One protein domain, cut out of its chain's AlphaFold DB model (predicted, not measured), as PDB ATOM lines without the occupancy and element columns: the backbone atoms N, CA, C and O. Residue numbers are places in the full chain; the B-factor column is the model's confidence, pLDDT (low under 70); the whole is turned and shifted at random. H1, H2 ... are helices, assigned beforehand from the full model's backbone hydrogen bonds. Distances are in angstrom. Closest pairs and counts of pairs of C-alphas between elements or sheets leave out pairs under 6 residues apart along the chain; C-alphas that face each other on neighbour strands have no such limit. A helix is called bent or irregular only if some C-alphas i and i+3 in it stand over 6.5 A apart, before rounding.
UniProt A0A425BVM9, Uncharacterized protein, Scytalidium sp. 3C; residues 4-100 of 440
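This is residues 4 to 100 of the 440 residues of an uncharacterized protein of Scytalidium sp. 3C (UniProt A0A425BVM9). Two helices, H3 and H5, pack slantwise on each other as the core, running opposite ways, and the bent helix H2 arches along one side of this pair. H1 sits at one end, by the last turns of H5, and the short H4 sits at the other end, beside H2b and the end of H3. The printed part has 97 residues with five named helices, H1 to H5 in order along the chain, and no named strand; the class is all helix. It is compact, with a radius of gyration of the C-alphas of 14.3 A and spans of 42 by 31 by 23 A.

Start with H1, residues 11 to 22: its residues 16 to 20 touch residues 97 to 98 of H5, residues 81 to 99, closest at the C-alphas of Gln 17 and Phe 98, 5.8 A apart, at a steep tilt of 53 degrees, opposite ways. Next comes H2, residues 24 to 45, assigned as one helix by its hydrogen bonds but bent, with C-alphas 32 and 35 7.1 A apart; its arms H2a, residues 24 to 32, and H2b, residues 35 to 45, stand at a steep tilt of 62 degrees. H2b is irregular, with C-alphas 39 and 42 7.1 A apart, and H3, residues 55 to 71, is irregular too, with C-alphas 56 and 59 8.5 A apart and a kink of 37 degrees near residue 62. H3 is the hub, touching three other helices. H2a and H3 only just touch, only at their ends, with 3 pairs of C-alphas within 8 A, closest at Val 30 and Tyr 55, 5.1 A. H2b touches H3, closest at the C-alphas of Val 44 and Ala 65, 6.2 A. H3 touches H5 with 22 pairs of C-alphas within 8 A, closest at Tyr 59 and Ala 91, 4.3 A, at a steep tilt of 40 degrees. H4, residues 73 to 78, touches H3 only at the corner, closest at the C-alphas of Tyr 69 and Ala 76, 4.5 A. H1 and H4 are apart. Every O i to N i+4 pair is within hydrogen-bond range in H1, H2a and H5, against 5 of 7 in H2b, 11 of 13 in H3 and 1 of 2 in H4.

Find C-alpha 11 at (-12.289, -35.229, -9.142); from there H1 runs 16.8 A. H3 begins at C-alpha 55, (-31.871, -43.123, -16.939), and is 23.2 A long. H5 is 26.5 A long and ends at C-alpha 99, (-19.217, -47.734, -8.062).

The two C-alphas farthest apart are those of Ala 12 and Glu 77, 42.8 A. The printed part has no cut and no long link. The mean pLDDT of the printed part is 94.1, and residue 4 is under 70.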
ATOM      1  N   ALA A   4     -14.807 -42.127   5.198       67.81
ATOM      2  CA  ALA A   4     -15.606 -43.326   4.937       67.81
ATOM      3  C   ALA A   4     -16.361 -43.314   3.591       67.81
ATOM      4  O   ALA A   4     -16.582 -44.379   3.027       67.81
ATOM      5  N   ALA A   5     -16.742 -42.140   3.065       82.62
ATOM      6  CA  ALA A   5     -17.439 -42.059   1.778       82.62
ATOM      7  C   ALA A   5     -16.478 -42.240   0.591       82.62
ATOM      8  O   ALA A   5     -16.800 -42.945  -0.355       82.62
ATOM      9  N   GLY A   6     -15.290 -41.629   0.642       84.62
ATOM     10  CA  GLY A   6     -14.210 -41.767  -0.348       84.62
ATOM     11  C   GLY A   6     -14.475 -41.181  -1.747       84.62
ATOM     12  O   GLY A   6     -13.548 -40.675  -2.370       84.62
ATOM     13  N   ASN A   7     -15.710 -41.205  -2.245       88.38
ATOM     14  CA  ASN A   7     -16.109 -40.684  -3.557       88.38
ATOM     15  C   ASN A   7     -16.356 -39.165  -3.560       88.38
ATOM     16  O   ASN A   7     -16.156 -38.494  -4.573       88.38
ATOM     17  N   GLN A   8     -16.769 -38.611  -2.422       88.06
ATOM     18  CA  GLN A   8     -17.086 -37.190  -2.288       88.06
ATOM     19  C   GLN A   8     -15.850 -36.309  -2.515       88.06
ATOM     20  O   GLN A   8     -14.777 -36.572  -1.975       88.06
ATOM     21  N   GLU A   9     -16.019 -35.254  -3.316       87.19
ATOM     22  CA  GLU A   9     -14.957 -34.335  -3.765       87.19
ATOM     23  C   GLU A   9     -13.770 -35.018  -4.475       87.19
ATOM     24  O   GLU A   9     -12.710 -34.414  -4.618       87.19
ATOM     25  N   CYS A  10     -13.929 -36.257  -4.944       89.69
ATOM     26  CA  CYS A  10     -12.920 -36.947  -5.736       89.69
ATOM     27  C   CYS A  10     -13.072 -36.569  -7.218       89.69
ATOM     28  O   CYS A  10     -13.948 -37.091  -7.910       89.69
ATOM     29  N   THR A  11     -12.219 -35.676  -7.733       90.69
ATOM     30  CA  THR A  11     -12.289 -35.229  -9.142       90.69
ATOM     31  C   THR A  11     -12.235 -36.398 -10.126       90.69
ATOM     32  O   THR A  11     -12.999 -36.432 -11.089       90.69
ATOM     33  N   ALA A  12     -11.358 -37.376  -9.883       88.50
ATOM     34  CA  ALA A  12     -11.252 -38.557 -10.733       88.50
ATOM     35  C   ALA A  12     -12.567 -39.354 -10.780       88.50
ATOM     36  O   ALA A  12     -12.998 -39.733 -11.864       88.50
ATOM     37  N   TYR A  13     -13.238 -39.543  -9.639       89.12
ATOM     38  CA  TYR A  13     -14.532 -40.231  -9.581       89.12
ATOM     39  C   TYR A  13     -15.600 -39.507 -10.414       89.12
ATOM     40  O   TYR A  13     -16.267 -40.132 -11.231       89.12
ATOM     41  N   GLY A  14     -15.698 -38.176 -10.301       89.81
ATOM     42  CA  GLY A  14     -16.626 -37.393 -11.127       89.81
ATOM     43  C   GLY A  14     -16.321 -37.479 -12.631       89.81
ATOM     44  O   GLY A  14     -17.234 -37.601 -13.449       89.81
ATOM     45  N   ASN A  15     -15.039 -37.478 -13.010       89.06
ATOM     46  CA  ASN A  15     -14.633 -37.691 -14.403       89.06
ATOM     47  C   ASN A  15     -15.016 -39.093 -14.891       89.06
ATOM     48  O   ASN A  15     -15.541 -39.230 -15.992       89.06
ATOM     49  N   TYR A  16     -14.815 -40.115 -14.057       87.62
ATOM     50  CA  TYR A  16     -15.200 -41.488 -14.365       87.62
ATOM     51  C   TYR A  16     -16.708 -41.624 -14.590       87.62
ATOM     52  O   TYR A  16     -17.114 -42.184 -15.602       87.62
ATOM     53  N   GLN A  17     -17.548 -41.037 -13.731       89.50
ATOM     54  CA  GLN A  17     -19.002 -41.034 -13.937       89.50
ATOM     55  C   GLN A  17     -19.398 -40.380 -15.273       89.50
ATOM     56  O   GLN A  17     -20.288 -40.874 -15.967       89.50
ATOM     57  N   SER A  18     -18.716 -39.299 -15.665       90.69
ATOM     58  CA  SER A  18     -18.922 -38.643 -16.964       90.69
ATOM     59  C   SER A  18     -18.547 -39.557 -18.139       90.69
ATOM     60  O   SER A  18     -19.302 -39.672 -19.106       90.69
ATOM     61  N   GLU A  19     -17.416 -40.263 -18.041       88.88
ATOM     62  CA  GLU A  19     -16.980 -41.238 -19.045       88.88
ATOM     63  C   GLU A  19     -17.946 -42.426 -19.160       88.88
ATOM     64  O   GLU A  19     -18.327 -42.794 -20.273       88.88
ATOM     65  N   VAL A  20     -18.393 -42.982 -18.028       88.75
ATOM     66  CA  VAL A  20     -19.394 -44.059 -17.965       88.75
ATOM     67  C   VAL A  20     -20.699 -43.612 -18.613       88.75
ATOM     68  O   VAL A  20     -21.209 -44.295 -19.499       88.75
ATOM     69  N   THR A  21     -21.194 -42.426 -18.251       91.81
ATOM     70  CA  THR A  21     -22.435 -41.868 -18.806       91.81
ATOM     71  C   THR A  21     -22.339 -41.671 -20.321       91.81
ATOM     72  O   THR A  21     -23.313 -41.893 -21.039       91.81
ATOM     73  N   ALA A  22     -21.169 -41.286 -20.842       91.62
ATOM     74  CA  ALA A  22     -20.922 -41.160 -22.280       91.62
ATOM     75  C   ALA A  22     -20.703 -42.515 -22.995       91.62
ATOM     76  O   ALA A  22     -20.666 -42.568 -24.229       91.62
ATOM     77  N   GLY A  23     -20.544 -43.604 -22.241       90.19
ATOM     78  CA  GLY A  23     -20.268 -44.946 -22.735       90.19
ATOM     79  C   GLY A  23     -21.433 -45.577 -23.502       90.19
ATOM     80  O   GLY A  23     -22.605 -45.270 -23.297       90.19
ATOM     81  N   ARG A  24     -21.111 -46.517 -24.402       91.88
ATOM     82  CA  ARG A  24     -22.110 -47.171 -25.269       91.88
ATOM     83  C   ARG A  24     -23.144 -47.990 -24.495       91.88
ATOM     84  O   ARG A  24     -24.307 -47.964 -24.877       91.88
ATOM     85  N   SER A  25     -22.726 -48.722 -23.461       90.25
ATOM     86  CA  SER A  25     -23.621 -49.528 -22.620       90.25
ATOM     87  C   SER A  25     -24.624 -48.643 -21.883       90.25
ATOM     88  O   SER A  25     -25.826 -48.854 -21.997       90.25
ATOM     89  N   PHE A  26     -24.137 -47.586 -21.230       93.19
ATOM     90  CA  PHE A  26     -24.983 -46.638 -20.511       93.19
ATOM     91  C   PHE A  26     -25.973 -45.936 -21.452       93.19
ATOM     92  O   PHE A  26     -27.170 -45.878 -21.181       93.19
ATOM     93  N   GLN A  27     -25.508 -45.466 -22.615       95.38
ATOM     94  CA  GLN A  27     -26.377 -44.845 -23.624       95.38
ATOM     95  C   GLN A  27     -27.394 -45.826 -24.231       95.38
ATOM     96  O   GLN A  27     -28.496 -45.413 -24.593       95.38
ATOM     97  N   ALA A  28     -27.068 -47.118 -24.340       95.88
ATOM     98  CA  ALA A  28     -28.049 -48.131 -24.726       95.88
ATOM     99  C   ALA A  28     -29.163 -48.226 -23.673       95.88
ATOM    100  O   ALA A  28     -30.334 -48.116 -24.030       95.88
ATOM    101  N   GLN A  29     -28.807 -48.273 -22.387       96.25
ATOM    102  CA  GLN A  29     -29.773 -48.313 -21.289       96.25
ATOM    103  C   GLN A  29     -30.663 -47.058 -21.231       96.25
ATOM    104  O   GLN A  29     -31.866 -47.162 -20.982       96.25
ATOM    105  N   VAL A  30     -30.111 -45.874 -21.530       97.69
ATOM    106  CA  VAL A  30     -30.890 -44.629 -21.693       97.69
ATOM    107  C   VAL A  30     -31.959 -44.796 -22.773       97.69
ATOM    108  O   VAL A  30     -33.131 -44.497 -22.537       97.69
ATOM    109  N   ASN A  31     -31.582 -45.295 -23.952       97.94
ATOM    110  CA  ASN A  31     -32.518 -45.474 -25.061       97.94
ATOM    111  C   ASN A  31     -33.578 -46.539 -24.748       97.94
ATOM    112  O   ASN A  31     -34.769 -46.296 -24.955       97.94
ATOM    113  N   ASP A  32     -33.162 -47.680 -24.200       98.06
ATOM    114  CA  ASP A  32     -34.040 -48.820 -23.932       98.06
ATOM    115  C   ASP A  32     -35.089 -48.491 -22.855       98.06
ATOM    116  O   ASP A  32     -36.266 -48.839 -22.990       98.06
ATOM    117  N   SER A  33     -34.710 -47.717 -21.833       98.25
ATOM    118  CA  SER A  33     -35.608 -47.296 -20.746       98.25
ATOM    119  C   SER A  33     -36.405 -46.014 -21.037       98.25
ATOM    120  O   SER A  33     -37.309 -45.659 -20.281       98.25
ATOM    121  N   THR A  34     -36.151 -45.316 -22.151       98.00
ATOM    122  CA  THR A  34     -36.829 -44.042 -22.477       98.00
ATOM    123  C   THR A  34     -38.356 -44.186 -22.518       98.00
ATOM    124  O   THR A  34     -39.094 -43.335 -22.016       98.00
ATOM    125  N   SER A  35     -38.864 -45.266 -23.118       98.06
ATOM    126  CA  SER A  35     -40.313 -45.505 -23.217       98.06
ATOM    127  C   SER A  35     -40.964 -45.751 -21.851       98.06
ATOM    128  O   SER A  35     -42.088 -45.305 -21.611       98.06
ATOM    129  N   PHE A  36     -40.234 -46.404 -20.947       98.44
ATOM    130  CA  PHE A  36     -40.640 -46.664 -19.573       98.44
ATOM    131  C   PHE A  36     -40.766 -45.355 -18.781       98.44
ATOM    132  O   PHE A  36     -41.844 -45.048 -18.273       98.44
ATOM    133  N   TYR A  37     -39.725 -44.520 -18.790       98.44
ATOM    134  CA  TYR A  37     -39.744 -43.214 -18.124       98.44
ATOM    135  C   TYR A  37     -40.840 -42.281 -18.662       98.44
ATOM    136  O   TYR A  37     -41.569 -41.666 -17.882       98.44
ATOM    137  N   ASN A  38     -41.036 -42.231 -19.983       97.56
ATOM    138  CA  ASN A  38     -42.094 -41.421 -20.595       97.56
ATOM    139  C   ASN A  38     -43.506 -41.866 -20.181       97.56
ATOM    140  O   ASN A  38     -44.383 -41.021 -20.004       97.56
ATOM    141  N   ARG A  39     -43.734 -43.177 -20.012       97.56
ATOM    142  CA  ARG A  39     -45.014 -43.707 -19.515       97.56
ATOM    143  C   ARG A  39     -45.282 -43.270 -18.075       97.56
ATOM    144  O   ARG A  39     -46.418 -42.937 -17.753       97.56
ATOM    145  N   LEU A  40     -44.254 -43.273 -17.228       98.00
ATOM    146  CA  LEU A  40     -44.371 -42.918 -15.811       98.00
ATOM    147  C   LEU A  40     -44.425 -41.411 -15.555       98.00
ATOM    148  O   LEU A  40     -44.915 -40.988 -14.508       98.00
ATOM    149  N   TYR A  41     -43.981 -40.593 -16.510       98.25
ATOM    150  CA  TYR A  41     -43.963 -39.139 -16.374       98.25
ATOM    151  C   TYR A  41     -45.284 -38.528 -15.867       98.25
ATOM    152  O   TYR A  41     -45.253 -37.844 -14.846       98.25
ATOM    153  N   PRO A  42     -46.456 -38.776 -16.488       97.19
ATOM    154  CA  PRO A  42     -47.716 -38.207 -16.005       97.19
ATOM    155  C   PRO A  42     -48.224 -38.821 -14.691       97.19
ATOM    156  O   PRO A  42     -49.111 -38.235 -14.078       97.19
ATOM    157  N   ILE A  43     -47.717 -39.990 -14.284       97.00
ATOM    158  CA  ILE A  43     -48.187 -40.721 -13.098       97.00
ATOM    159  C   ILE A  43     -47.457 -40.225 -11.854       97.00
ATOM    160  O   ILE A  43     -48.091 -39.911 -10.854       97.00
ATOM    161  N   VAL A  44     -46.126 -40.159 -11.924       98.12
ATOM    162  CA  VAL A  44     -45.289 -39.867 -10.760       98.12
ATOM    163  C   VAL A  44     -44.373 -38.669 -10.979       98.12
ATOM    164  O   VAL A  44     -44.225 -37.876 -10.061       98.12
ATOM    165  N   PHE A  45     -43.833 -38.435 -12.180       98.12
ATOM    166  CA  PHE A  45     -42.812 -37.393 -12.399       98.12
ATOM    167  C   PHE A  45     -43.341 -36.038 -12.897       98.12
ATOM    168  O   PHE A  45     -42.550 -35.180 -13.280       98.12
ATOM    169  N   SER A  46     -44.652 -35.792 -12.864       94.25
ATOM    170  CA  SER A  46     -45.257 -34.581 -13.446       94.25
ATOM    171  C   SER A  46     -44.822 -33.271 -12.773       94.25
ATOM    172  O   SER A  46     -45.019 -32.197 -13.337       94.25
ATOM    173  N   GLY A  47     -44.272 -33.349 -11.557       91.88
ATOM    174  CA  GLY A  47     -43.699 -32.214 -10.828       91.88
ATOM    175  C   GLY A  47     -42.234 -31.914 -11.163       91.88
ATOM    176  O   GLY A  47     -41.687 -30.945 -10.638       91.88
ATOM    177  N   LEU A  48     -41.591 -32.732 -11.998       96.19
ATOM    178  CA  LEU A  48     -40.201 -32.575 -12.420       96.19
ATOM    179  C   LEU A  48     -40.130 -32.000 -13.836       96.19
ATOM    180  O   LEU A  48     -41.077 -32.093 -14.612       96.19
ATOM    181  N   SER A  49     -38.988 -31.411 -14.183       96.00
ATOM    182  CA  SER A  49     -38.728 -31.024 -15.569       96.00
ATOM    183  C   SER A  49     -38.450 -32.269 -16.414       96.00
ATOM    184  O   SER A  49     -37.754 -33.181 -15.968       96.00
ATOM    185  N   GLN A  50     -38.989 -32.322 -17.634       94.00
ATOM    186  CA  GLN A  50     -38.943 -33.525 -18.471       94.00
ATOM    187  C   GLN A  50     -37.521 -33.942 -18.876       94.00
ATOM    188  O   GLN A  50     -37.261 -35.127 -19.051       94.00
ATOM    189  N   ASP A  51     -36.584 -32.998 -18.965       93.75
ATOM    190  CA  ASP A  51     -35.161 -33.257 -19.219       93.75
ATOM    191  C   ASP A  51     -34.463 -34.021 -18.082       93.75
ATOM    192  O   ASP A  51     -33.450 -34.675 -18.322       93.75
ATOM    193  N   LEU A  52     -35.016 -33.995 -16.864       95.81
ATOM    194  CA  LEU A  52     -34.493 -34.762 -15.733       95.81
ATOM    195  C   LEU A  52     -34.974 -36.218 -15.738       95.81
ATOM    196  O   LEU A  52     -34.352 -37.064 -15.097       95.81
ATOM    197  N   VAL A  53     -36.058 -36.533 -16.455       97.75
ATOM    198  CA  VAL A  53     -36.727 -37.840 -16.400       97.75
ATOM    199  C   VAL A  53     -36.125 -38.790 -17.438       97.75
ATOM    200  O   VAL A  53     -36.695 -39.062 -18.493       97.75
ATOM    201  N   SER A  54     -34.920 -39.263 -17.130       97.00
ATOM    202  CA  SER A  54     -34.108 -40.160 -17.949       97.00
ATOM    203  C   SER A  54     -33.259 -41.069 -17.058       97.00
ATOM    204  O   SER A  54     -32.974 -40.729 -15.910       97.00
ATOM    205  N   TYR A  55     -32.782 -42.187 -17.610       98.12
ATOM    206  CA  TYR A  55     -31.871 -43.123 -16.939       98.12
ATOM    207  C   TYR A  55     -30.604 -42.459 -16.380       98.12
ATOM    208  O   TYR A  55     -30.052 -42.916 -15.387       98.12
ATOM    209  N   THR A  56     -30.177 -41.327 -16.946       96.31
ATOM    210  CA  THR A  56     -29.069 -40.523 -16.402       96.31
ATOM    211  C   THR A  56     -29.289 -40.079 -14.952       96.31
ATOM    212  O   THR A  56     -28.322 -39.798 -14.260       96.31
ATOM    213  N   ASN A  57     -30.544 -40.007 -14.497       97.25
ATOM    214  CA  ASN A  57     -30.928 -39.655 -13.130       97.25
ATOM    215  C   ASN A  57     -31.646 -40.821 -12.422       97.25
ATOM    216  O   ASN A  57     -32.458 -40.576 -11.531       97.25
ATOM    217  N   ALA A  58     -31.391 -42.074 -12.825       97.50
ATOM    218  CA  ALA A  58     -32.154 -43.246 -12.384       97.50
ATOM    219  C   ALA A  58     -32.302 -43.341 -10.855       97.50
ATOM    220  O   ALA A  58     -33.424 -43.485 -10.375       97.50
ATOM    221  N   TYR A  59     -31.213 -43.175 -10.093       96.81
ATOM    222  CA  TYR A  59     -31.264 -43.186  -8.626       96.81
ATOM    223  C   TYR A  59     -32.195 -42.105  -8.060       96.81
ATOM    224  O   TYR A  59     -33.120 -42.404  -7.310       96.81
ATOM    225  N   ALA A  60     -32.022 -40.846  -8.474       97.19
ATOM    226  CA  ALA A  60     -32.849 -39.742  -7.988       97.19
ATOM    227  C   ALA A  60     -34.333 -39.903  -8.365       97.19
ATOM    228  O   ALA A  60     -35.215 -39.528  -7.592       97.19
ATOM    229  N   LEU A  61     -34.620 -40.460  -9.545       98.38
ATOM    230  CA  LEU A  61     -35.986 -40.736  -9.988       98.38
ATOM    231  C   LEU A  61     -36.618 -41.892  -9.210       98.38
ATOM    232  O   LEU A  61     -37.793 -41.797  -8.862       98.38
ATOM    233  N   TYR A  62     -35.860 -42.947  -8.907       97.94
ATOM    234  CA  TYR A  62     -36.323 -44.030  -8.042       97.94
ATOM    235  C   TYR A  62     -36.677 -43.512  -6.644       97.94
ATOM    236  O   TYR A  62     -37.807 -43.705  -6.204       97.94
ATOM    237  N   GLU A  63     -35.773 -42.773  -5.997       97.38
ATOM    238  CA  GLU A  63     -36.003 -42.174  -4.674       97.38
ATOM    239  C   GLU A  63     -37.232 -41.258  -4.669       97.38
ATOM    240  O   GLU A  63     -38.086 -41.323  -3.782       97.38
ATOM    241  N   TYR A  64     -37.365 -40.421  -5.702       97.94
ATOM    242  CA  TYR A  64     -38.523 -39.550  -5.859       97.94
ATOM    243  C   TYR A  64     -39.820 -40.354  -6.012       97.94
ATOM    244  O   TYR A  64     -40.823 -40.033  -5.373       97.94
ATOM    245  N   ALA A  65     -39.817 -41.401  -6.841       98.06
ATOM    246  CA  ALA A  65     -40.988 -42.241  -7.051       98.06
ATOM    247  C   ALA A  65     -41.363 -43.035  -5.796       98.06
ATOM    248  O   ALA A  65     -42.543 -43.096  -5.462       98.06
ATOM    249  N   LEU A  66     -40.378 -43.576  -5.074       96.31
ATOM    250  CA  LEU A  66     -40.571 -44.269  -3.804       96.31
ATOM    251  C   LEU A  66     -41.184 -43.332  -2.757       96.31
ATOM    252  O   LEU A  66     -42.157 -43.689  -2.090       96.31
ATOM    253  N   TYR A  67     -40.671 -42.104  -2.653       96.81
ATOM    254  CA  TYR A  67     -41.243 -41.086  -1.778       96.81
ATOM    255  C   TYR A  67     -42.696 -40.767  -2.154       96.81
ATOM    256  O   TYR A  67     -43.574 -40.760  -1.290       96.81
ATOM    257  N   GLN A  68     -42.979 -40.529  -3.439       97.81
ATOM    258  CA  GLN A  68     -44.342 -40.255  -3.899       97.81
ATOM    259  C   GLN A  68     -45.275 -41.438  -3.636       97.81
ATOM    260  O   GLN A  68     -46.375 -41.239  -3.136       97.81
ATOM    261  N   TYR A  69     -44.843 -42.664  -3.905       96.88
ATOM    262  CA  TYR A  69     -45.639 -43.854  -3.634       96.88
ATOM    263  C   TYR A  69     -46.003 -43.980  -2.147       96.88
ATOM    264  O   TYR A  69     -47.156 -44.236  -1.816       96.88
ATOM    265  N   ASN A  70     -45.062 -43.712  -1.239       95.69
ATOM    266  CA  ASN A  70     -45.305 -43.826   0.203       95.69
ATOM    267  C   ASN A  70     -46.115 -42.660   0.799       95.69
ATOM    268  O   ASN A  70     -46.756 -42.823   1.838       95.69
ATOM    269  N   HIS A  71     -46.086 -41.477   0.177       96.69
ATOM    270  CA  HIS A  71     -46.641 -40.249   0.764       96.69
ATOM    271  C   HIS A  71     -47.755 -39.581  -0.051       96.69
ATOM    272  O   HIS A  71     -48.347 -38.604   0.410       96.69
ATOM    273  N   ASN A  72     -48.070 -40.088  -1.241       96.88
ATOM    274  CA  ASN A  72     -49.097 -39.544  -2.119       96.88
ATOM    275  C   ASN A  72     -50.049 -40.656  -2.565       96.88
ATOM    276  O   ASN A  72     -49.741 -41.432  -3.468       96.88
ATOM    277  N   SER A  73     -51.239 -40.696  -1.959       96.31
ATOM    278  CA  SER A  73     -52.248 -41.728  -2.233       96.31
ATOM    279  C   SER A  73     -52.633 -41.811  -3.709       96.31
ATOM    280  O   SER A  73     -52.827 -42.904  -4.226       96.31
ATOM    281  N   SER A  74     -52.675 -40.679  -4.419       95.31
ATOM    282  CA  SER A  74     -52.970 -40.676  -5.853       95.31
ATOM    283  C   SER A  74     -51.875 -41.364  -6.665       95.31
ATOM    284  O   SER A  74     -52.189 -41.997  -7.667       95.31
ATOM    285  N   VAL A  75     -50.604 -41.236  -6.280       96.69
ATOM    286  CA  VAL A  75     -49.513 -41.959  -6.949       96.69
ATOM    287  C   VAL A  75     -49.562 -43.431  -6.556       96.69
ATOM    288  O   VAL A  75     -49.513 -44.275  -7.441       96.69
ATOM    289  N   ALA A  76     -49.743 -43.737  -5.270       95.62
ATOM    290  CA  ALA A  76     -49.837 -45.106  -4.760       95.62
ATOM    291  C   ALA A  76     -50.941 -45.936  -5.444       95.62
ATOM    292  O   ALA A  76     -50.752 -47.111  -5.730       95.62
ATOM    293  N   GLU A  77     -52.090 -45.323  -5.751       96.25
ATOM    294  CA  GLU A  77     -53.205 -45.994  -6.435       96.25
ATOM    295  C   GLU A  77     -52.957 -46.239  -7.935       96.25
ATOM    296  O   GLU A  77     -53.608 -47.100  -8.529       96.25
ATOM    297  N   ASN A  78     -52.058 -45.476  -8.566       96.69
ATOM    298  CA  ASN A  78     -51.865 -45.483 -10.022       96.69
ATOM    299  C   ASN A  78     -50.505 -46.037 -10.474       96.69
ATOM    300  O   ASN A  78     -50.371 -46.432 -11.634       96.69
ATOM    301  N   LEU A  79     -49.500 -46.058  -9.598       96.94
ATOM    302  CA  LEU A  79     -48.176 -46.608  -9.866       96.94
ATOM    303  C   LEU A  79     -48.147 -48.087  -9.476       96.94
ATOM    304  O   LEU A  79     -48.473 -48.436  -8.345       96.94
ATOM    305  N   GLN A  80     -47.762 -48.964 -10.403       96.69
ATOM    306  CA  GLN A  80     -47.705 -50.398 -10.125       96.69
ATOM    307  C   GLN A  80     -46.447 -50.746  -9.322       96.69
ATOM    308  O   GLN A  80     -45.375 -50.200  -9.579       96.69
ATOM    309  N   ASP A  81     -46.534 -51.738  -8.433       95.56
ATOM    310  CA  ASP A  81     -45.365 -52.237  -7.689       95.56
ATOM    311  C   ASP A  81     -44.243 -52.710  -8.631       95.56
ATOM    312  O   ASP A  81     -43.060 -52.524  -8.351       95.56
ATOM    313  N   SER A  82     -44.599 -53.259  -9.799       96.88
ATOM    314  CA  SER A  82     -43.636 -53.633 -10.841       96.88
ATOM    315  C   SER A  82     -42.931 -52.435 -11.478       96.88
ATOM    316  O   SER A  82     -41.781 -52.565 -11.883       96.88
ATOM    317  N   ASP A  83     -43.593 -51.276 -11.570       97.75
ATOM    318  CA  ASP A  83     -42.958 -50.047 -12.055       97.75
ATOM    319  C   ASP A  83     -41.935 -49.535 -11.032       97.75
ATOM    320  O   ASP A  83     -40.838 -49.128 -11.407       97.75
ATOM    321  N   LEU A  84     -42.255 -49.599  -9.734       95.88
ATOM    322  CA  LEU A  84     -41.293 -49.272  -8.679       95.88
ATOM    323  C   LEU A  84     -40.107 -50.231  -8.648       95.88
ATOM    324  O   LEU A  84     -38.973 -49.785  -8.488       95.88
ATOM    325  N   TYR A  85     -40.355 -51.530  -8.821       94.69
ATOM    326  CA  TYR A  85     -39.295 -52.530  -8.905       94.69
ATOM    327  C   TYR A  85     -38.356 -52.263 -10.090       94.69
ATOM    328  O   TYR A  85     -37.140 -52.290  -9.927       94.69
ATOM    329  N   GLU A  86     -38.904 -51.945 -11.265       96.50
ATOM    330  CA  GLU A  86     -38.103 -51.609 -12.447       96.50
ATOM    331  C   GLU A  86     -37.305 -50.309 -12.244       96.50
ATOM    332  O   GLU A  86     -36.127 -50.251 -12.591       96.50
ATOM    333  N   LEU A  87     -37.893 -49.279 -11.619       97.62
ATOM    334  CA  LEU A  87     -37.162 -48.064 -11.236       97.62
ATOM    335  C   LEU A  87     -35.992 -48.382 -10.292       97.62
ATOM    336  O   LEU A  87     -34.891 -47.874 -10.504       97.62
ATOM    337  N   ALA A  88     -36.210 -49.244  -9.294       94.62
ATOM    338  CA  ALA A  88     -35.167 -49.689  -8.371       94.62
ATOM    339  C   ALA A  88     -34.054 -50.459  -9.096       94.62
ATOM    340  O   ALA A  88     -32.874 -50.237  -8.835       94.62
ATOM    341  N   ALA A  89     -34.415 -51.340 -10.034       93.81
ATOM    342  CA  ALA A  89     -33.464 -52.113 -10.825       93.81
ATOM    343  C   ALA A  89     -32.619 -51.217 -11.746       93.81
ATOM    344  O   ALA A  89     -31.401 -51.379 -11.814       93.81
ATOM    345  N   LEU A  90     -33.239 -50.235 -12.408       96.62
ATOM    346  CA  LEU A  90     -32.535 -49.246 -13.227       96.62
ATOM    347  C   LEU A  90     -31.611 -48.360 -12.379       96.62
ATOM    348  O   LEU A  90     -30.485 -48.089 -12.791       96.62
ATOM    349  N   ALA A  91     -32.056 -47.938 -11.194       96.56
ATOM    350  CA  ALA A  91     -31.213 -47.216 -10.246       96.56
ATOM    351  C   ALA A  91     -30.010 -48.063  -9.810       96.56
ATOM    352  O   ALA A  91     -28.876 -47.605  -9.907       96.56
ATOM    353  N   ALA A  92     -30.238 -49.314  -9.404       93.06
ATOM    354  CA  ALA A  92     -29.175 -50.233  -9.011       93.06
ATOM    355  C   ALA A  92     -28.153 -50.443 -10.137       93.06
ATOM    356  O   ALA A  92     -26.953 -50.366  -9.888       93.06
ATOM    357  N   ALA A  93     -28.612 -50.649 -11.375       91.50
ATOM    358  CA  ALA A  93     -27.736 -50.818 -12.531       91.50
ATOM    359  C   ALA A  93     -26.847 -49.584 -12.775       91.50
ATOM    360  O   ALA A  93     -25.637 -49.730 -12.941       91.50
ATOM    361  N   ALA A  94     -27.421 -48.377 -12.727       93.44
ATOM    362  CA  ALA A  94     -26.662 -47.138 -12.896       93.44
ATOM    363  C   ALA A  94     -25.617 -46.953 -11.785       93.44
ATOM    364  O   ALA A  94     -24.466 -46.615 -12.054       93.44
ATOM    365  N   GLU A  95     -25.989 -47.220 -10.532       92.50
ATOM    366  CA  GLU A  95     -25.080 -47.069  -9.395       92.50
ATOM    367  C   GLU A  95     -23.976 -48.132  -9.369       92.50
ATOM    368  O   GLU A  95     -22.854 -47.838  -8.950       92.50
ATOM    369  N   VAL A  96     -24.246 -49.346  -9.858       88.94
ATOM    370  CA  VAL A  96     -23.218 -50.373 -10.074       88.94
ATOM    371  C   VAL A  96     -22.214 -49.905 -11.126       88.94
ATOM    372  O   VAL A  96     -21.016 -49.957 -10.859       88.94
ATOM    373  N   ASP A  97     -22.671 -49.366 -12.260       88.12
ATOM    374  CA  ASP A  97     -21.786 -48.830 -13.306       88.12
ATOM    375  C   ASP A  97     -20.856 -47.715 -12.783       88.12
ATOM    376  O   ASP A  97     -19.734 -47.562 -13.269       88.12
ATOM    377  N   PHE A  98     -21.291 -46.941 -11.781       88.38
ATOM    378  CA  PHE A  98     -20.483 -45.874 -11.179       88.38
ATOM    379  C   PHE A  98     -19.540 -46.339 -10.065       88.38
ATOM    380  O   PHE A  98     -18.482 -45.736  -9.878       88.38
ATOM    381  N   ASN A  99     -19.907 -47.376  -9.308       87.56
ATOM    382  CA  ASN A  99     -19.217 -47.734  -8.062       87.56
ATOM    383  C   ASN A  99     -18.457 -49.064  -8.115       87.56
ATOM    384  O   ASN A  99     -17.665 -49.346  -7.213       87.56
ATOM    385  N   VAL A 100     -18.682 -49.886  -9.141       83.50
ATOM    386  CA  VAL A 100     -18.123 -51.236  -9.246       83.50
ATOM    387  C   VAL A 100     -17.143 -51.319 -10.422       83.50
ATOM    388  O   VAL A 100     -17.448 -50.841 -11.514       83.50
TER     389      VAL A 100